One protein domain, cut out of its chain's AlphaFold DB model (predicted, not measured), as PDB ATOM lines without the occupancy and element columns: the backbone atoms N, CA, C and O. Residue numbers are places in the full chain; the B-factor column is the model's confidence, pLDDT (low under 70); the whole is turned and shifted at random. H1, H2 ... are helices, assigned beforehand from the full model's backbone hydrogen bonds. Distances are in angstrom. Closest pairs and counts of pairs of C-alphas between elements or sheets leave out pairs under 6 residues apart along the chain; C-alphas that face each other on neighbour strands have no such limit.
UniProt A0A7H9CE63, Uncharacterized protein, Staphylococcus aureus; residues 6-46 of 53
ATOM      1  N   GLU A   6     123.453 145.863 161.797       64.69
ATOM      2  CA  GLU A   6     123.628 146.256 160.400       64.69
ATOM      3  C   GLU A   6     125.105 146.371 160.016       64.69
ATOM      4  O   GLU A   6     125.506 145.887 158.965       64.69
ATOM      5  N   GLN A   7     125.939 146.878 160.930       62.06
ATOM      6  CA  GLN A   7     127.391 146.886 160.747       62.06
ATOM      7  C   GLN A   7     127.951 145.463 160.709       62.06
ATOM      8  O   GLN A   7     128.771 145.171 159.854       62.06
ATOM      9  N   ARG A   8     127.459 144.550 161.557       62.81
ATOM     10  CA  ARG A   8     127.849 143.130 161.490       62.81
ATOM     11  C   ARG A   8     127.515 142.493 160.144       62.81
ATOM     12  O   ARG A   8     128.342 141.771 159.610       62.81
ATOM     13  N   ARG A   9     126.338 142.779 159.577       62.84
ATOM     14  CA  ARG A   9     125.959 142.239 158.263       62.84
ATOM     15  C   ARG A   9     126.886 142.745 157.156       62.84
ATOM     16  O   ARG A   9     127.404 141.936 156.400       62.84
ATOM     17  N   ILE A  10     127.133 144.055 157.120       61.84
ATOM     18  CA  ILE A  10     128.011 144.683 156.121       61.84
ATOM     19  C   ILE A  10     129.438 144.143 156.248       61.84
ATOM     20  O   ILE A  10     130.026 143.734 155.258       61.84
ATOM     21  N   THR A  11     129.970 144.042 157.469       68.38
ATOM     22  CA  THR A  11     131.321 143.512 157.682       68.38
ATOM     23  C   THR A  11     131.424 142.023 157.328       68.38
ATOM     24  O   THR A  11     132.482 141.591 156.889       68.38
ATOM     25  N   CYS A  12     130.352 141.234 157.477       66.25
ATOM     26  CA  CYS A  12     130.295 139.848 156.992       66.25
ATOM     27  C   CYS A  12     130.450 139.776 155.467       66.25
ATOM     28  O   CYS A  12     131.281 139.020 154.968       66.25
ATOM     29  N   GLU A  13     129.658 140.574 154.746       70.38
ATOM     30  CA  GLU A  13     129.663 140.630 153.280       70.38
ATOM     31  C   GLU A  13     131.005 141.156 152.750       70.38
ATOM     32  O   GLU A  13     131.589 140.558 151.849       70.38
ATOM     33  N   GLU A  14     131.543 142.219 153.356       71.75
ATOM     34  CA  GLU A  14     132.852 142.779 153.003       71.75
ATOM     35  C   GLU A  14     133.993 141.801 153.284       71.75
ATOM     36  O   GLU A  14     134.895 141.677 152.461       71.75
ATOM     37  N   LEU A  15     133.957 141.079 154.412       72.00
ATOM     38  CA  LEU A  15     134.944 140.041 154.703       72.00
ATOM     39  C   LEU A  15     134.871 138.935 153.655       72.00
ATOM     40  O   LEU A  15     135.899 138.623 153.062       72.00
ATOM     41  N   GLN A  16     133.687 138.373 153.390       68.06
ATOM     42  CA  GLN A  16     133.516 137.330 152.373       68.06
ATOM     43  C   GLN A  16     134.031 137.773 151.001       68.06
ATOM     44  O   GLN A  16     134.817 137.045 150.399       68.06
ATOM     45  N   ALA A  17     133.670 138.978 150.552       72.69
ATOM     46  CA  ALA A  17     134.150 139.528 149.287       72.69
ATOM     47  C   ALA A  17     135.681 139.684 149.274       72.69
ATOM     48  O   ALA A  17     136.339 139.269 148.321       72.69
ATOM     49  N   HIS A  18     136.273 140.197 150.357       70.50
ATOM     50  CA  HIS A  18     137.729 140.302 150.477       70.50
ATOM     51  C   HIS A  18     138.424 138.937 150.480       70.50
ATOM     52  O   HIS A  18     139.537 138.819 149.962       70.50
ATOM     53  N   PHE A  19     137.804 137.913 151.069       66.44
ATOM     54  CA  PHE A  19     138.337 136.553 151.080       66.44
ATOM     55  C   PHE A  19     138.280 135.903 149.694       66.44
ATOM     56  O   PHE A  19     139.264 135.280 149.291       66.44
ATOM     57  N   GLU A  20     137.188 136.100 148.950       66.12
ATOM     58  CA  GLU A  20     137.064 135.654 147.558       66.12
ATOM     59  C   GLU A  20     138.077 136.357 146.641       66.12
ATOM     60  O   GLU A  20     138.761 135.692 145.859       66.12
ATOM     61  N   GLU A  21     138.255 137.675 146.781       66.44
ATOM     62  CA  GLU A  21     139.253 138.429 146.008       66.44
ATOM     63  C   GLU A  21     140.698 138.061 146.376       66.44
ATOM     64  O   GLU A  21     141.575 138.031 145.511       66.44
ATOM     65  N   SER A  22     140.979 137.749 147.646       61.59
ATOM     66  CA  SER A  22     142.360 137.563 148.117       61.59
ATOM     67  C   SER A  22     142.946 136.171 147.857       61.59
ATOM     68  O   SER A  22     144.026 135.883 148.370       61.59
ATOM     69  N   THR A  23     142.288 135.292 147.083       65.56
ATOM     70  CA  THR A  23     142.703 133.876 146.860       65.56
ATOM     71  C   THR A  23     143.018 133.098 148.153       65.56
ATOM     72  O   THR A  23     143.666 132.048 148.140       65.56
ATOM     73  N   LEU A  24     142.549 133.599 149.297       65.81
ATOM     74  CA  LEU A  24     142.814 133.062 150.622       65.81
ATOM     75  C   LEU A  24     141.739 132.026 150.927       65.81
ATOM     76  O   LEU A  24     140.638 132.353 151.360       65.81
ATOM     77  N   SER A  25     142.058 130.758 150.672       72.06
ATOM     78  CA  SER A  25     141.156 129.665 151.017       72.06
ATOM     79  C   SER A  25     140.999 129.557 152.536       72.06
ATOM     80  O   SER A  25     141.944 129.772 153.300       72.06
ATOM     81  N   VAL A  26     139.807 129.150 152.974       74.88
ATOM     82  CA  VAL A  26     139.493 128.848 154.384       74.88
ATOM     83  C   VAL A  26     140.534 127.898 154.990       74.88
ATOM     84  O   VAL A  26     140.950 128.070 156.132       74.88
ATOM     85  N   GLN A  27     141.022 126.947 154.192       73.56
ATOM     86  CA  GLN A  27     142.069 125.992 154.560       73.56
ATOM     87  C   GLN A  27     143.404 126.686 154.859       73.56
ATOM     88  O   GLN A  27     144.024 126.410 155.879       73.56
ATOM     89  N   MET A  28     143.820 127.636 154.018       74.62
ATOM     90  CA  MET A  28     145.089 128.348 154.186       74.62
ATOM     91  C   MET A  28     145.067 129.296 155.392       74.62
ATOM     92  O   MET A  28     146.092 129.528 156.034       74.62
ATOM     93  N   ILE A  29     143.892 129.830 155.726       74.31
ATOM     94  CA  ILE A  29     143.676 130.641 156.931       74.31
ATOM     95  C   ILE A  29     143.701 129.758 158.179       74.31
ATOM     96  O   ILE A  29     144.371 130.107 159.148       74.31
ATOM     97  N   ALA A  30     143.019 128.610 158.138       77.81
ATOM     98  CA  ALA A  30     143.006 127.631 159.219       77.81
ATOM     99  C   ALA A  30     144.427 127.147 159.548       77.81
ATOM    100  O   ALA A  30     144.844 127.199 160.704       77.81
ATOM    101  N   GLU A  31     145.213 126.801 158.525       77.75
ATOM    102  CA  GLU A  31     146.620 126.422 158.688       77.75
ATOM    103  C   GLU A  31     147.477 127.561 159.254       77.75
ATOM    104  O   GLU A  31     148.242 127.345 160.192       77.75
ATOM    105  N   LYS A  32     147.346 128.793 158.736       79.19
ATOM    106  CA  LYS A  32     148.139 129.939 159.223       79.19
ATOM    107  C   LYS A  32     147.815 130.343 160.655       79.19
ATOM    108  O   LYS A  32     148.711 130.763 161.382       79.19
ATOM    109  N   LEU A  33     146.543 130.280 161.034       76.75
ATOM    110  CA  LEU A  33     146.075 130.653 162.368       76.75
ATOM    111  C   LEU A  33     146.117 129.474 163.351       76.75
ATOM    112  O   LEU A  33     145.851 129.677 164.532       76.75
ATOM    113  N   ASN A  34     146.493 128.273 162.888       79.62
ATOM    114  CA  ASN A  34     146.486 127.027 163.654       79.62
ATOM    115  C   ASN A  34     145.125 126.759 164.327       79.62
ATOM    116  O   ASN A  34     145.044 126.349 165.486       79.62
ATOM    117  N   VAL A  35     144.052 127.048 163.591       79.94
ATOM    118  CA  VAL A  35     142.656 126.840 163.992       79.94
ATOM    119  C   VAL A  35     141.990 125.867 163.030       79.94
ATOM    120  O   VAL A  35     142.539 125.533 161.980       79.94
ATOM    121  N   THR A  36     140.792 125.400 163.365       81.19
ATOM    122  CA  THR A  36     140.041 124.541 162.449       81.19
ATOM    123  C   THR A  36     139.381 125.370 161.348       81.19
ATOM    124  O   THR A  36     139.024 126.531 161.551       81.19
ATOM    125  N   THR A  37     139.168 124.773 160.173       79.44
ATOM    126  CA  THR A  37     138.389 125.407 159.093       79.44
ATOM    127  C   THR A  37     136.986 125.792 159.555       79.44
ATOM    128  O   THR A  37     136.456 126.810 159.132       79.44
ATOM    129  N   GLU A  38     136.422 125.019 160.481       78.31
ATOM    130  CA  GLU A  38     135.114 125.263 161.080       78.31
ATOM    131  C   GLU A  38     135.095 126.537 161.947       78.31
ATOM    132  O   GLU A  38     134.105 127.267 161.965       78.31
ATOM    133  N   ASP A  39     136.195 126.854 162.635       73.00
ATOM    134  CA  ASP A  39     136.328 128.107 163.389       73.00
ATOM    135  C   ASP A  39     136.476 129.311 162.456       73.00
ATOM    136  O   ASP A  39     135.898 130.368 162.711       73.00
ATOM    137  N   VAL A  40     137.188 129.143 161.337       75.75
ATOM    138  CA  VAL A  40     137.291 130.180 160.300       75.75
ATOM    139  C   VAL A  40     135.921 130.455 159.678       75.75
ATOM    140  O   VAL A  40     135.550 131.616 159.530       75.75
ATOM    141  N   GLU A  41     135.130 129.418 159.386       75.56
ATOM    142  CA  GLU A  41     133.754 129.560 158.892       75.56
ATOM    143  C   GLU A  41     132.837 130.264 159.899       75.56
ATOM    144  O   GLU A  41     132.064 131.138 159.510       75.56
ATOM    145  N   LYS A  42     132.950 129.959 161.198       73.44
ATOM    146  CA  LYS A  42     132.190 130.652 162.257       73.44
ATOM    147  C   LYS A  42     132.554 132.137 162.353       73.44
ATOM    148  O   LYS A  42     131.674 132.976 162.542       73.44
ATOM    149  N   VAL A  43     133.836 132.479 162.205       73.25
ATOM    150  CA  VAL A  43     134.304 133.877 162.188       73.25
ATOM    151  C   VAL A  43     133.820 134.599 160.929       73.25
ATOM    152  O   VAL A  43     133.309 135.715 161.029       73.25
ATOM    153  N   LEU A  44     133.917 133.950 159.765       68.81
ATOM    154  CA  LEU A  44     133.433 134.452 158.473       68.81
ATOM    155  C   LEU A  44     131.931 134.721 158.474       68.81
ATOM    156  O   LEU A  44     131.484 135.757 157.991       68.81
ATOM    157  N   ALA A  45     131.153 133.805 159.041       69.44
ATOM    158  CA  ALA A  45     129.708 133.937 159.166       69.44
ATOM    159  C   ALA A  45     129.290 134.883 160.306       69.44
ATOM    160  O   ALA A  45     128.095 135.048 160.563       69.44
ATOM    161  N   MET A  46     130.255 135.473 161.028       66.75
ATOM    162  CA  MET A  46     130.039 136.241 162.258       66.75
ATOM    163  C   MET A  46     129.120 135.540 163.269       66.75
ATOM    164  O   MET A  46     128.550 136.167 164.165       66.75
TER     165      MET A  46
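Overview. This is residues 6 to 46 of the 53 residues of an uncharacterized protein of Staphylococcus aureus (UniProt A0A7H9CE63). Three helices make a flat, open triangle: the long helix H1 forms one side, the short helix H2 sits at the corner beyond its end, and the short helix H3 folds back from H2 and comes round to the middle of H1, at residues 12 to 16. H2 and H3 meet as an L, while the four residues 22 to 25 bridge from the end of H1 to H2. The printed part has 41 residues with three named helices, in the order H1, H2, H3, and no named strand; its class is all helix. It is compact, with a radius of gyration of the C-alphas of 10.3 A, and its C-alphas span 30 by 19 by 11 A, an outline that is only just elongated.

Arrangement. H1, residues 6 to 21, is the longest helix. H3, residues 37 to 44, only just touches it, with 3 pairs of C-alphas within 8 A. The closest C-alphas of the two are those of Cys 12 and Leu 44, 6.4 A apart, and H1 touches H3 with residues 12 to 16 alone. Their lines stand at a steep tilt of 51 degrees, and they run opposite ways. H2, residues 26 to 33, touches H3, with 9 pairs of C-alphas within 8 A. The closest C-alphas of H2 and H3 are those of Ala 30 and Thr 37, 5.1 A apart. The lines of H2 and H3 are about perpendicular, at 86 degrees. H1 and H2 are only just apart, their closest C-alphas being 8.5 A from each other. In H1, H2 and H3 every pair of O i to N i+4 is within hydrogen-bond range.

Along the chain. H1 has 16 residues, Glu 6 to Glu 21, and is 22.6 A long from first to last C-alpha. It begins with C-alpha 6 at (123.628, 146.256, 160.400) and ends with C-alpha 21 at (139.253, 138.429, 146.008). H2 has 8 residues, Val 26 to Leu 33, and measures 10.5 A from first to last C-alpha. H3 has 8 residues, Thr 37 to Leu 44, and measures 10.3 A; its C-alpha 44 is at (133.433, 134.452, 158.473).

Size, cuts and confidence. The two C-alphas farthest apart are those of Glu 6 and Glu 31, at 30.4 A, and the first and last printed C-alphas, those of Glu 6 and Met 46, are 12.0 A apart. The printed part has no cut. The links from H1 to H2 and from H2 to H3 are tight, with 4 and 3 residues between the helices. The mean pLDDT of the printed part is 71.3. The model's confidence is under 70 in 17 residues: 6 to 12, 16, 19 to 24 and 44 to 46.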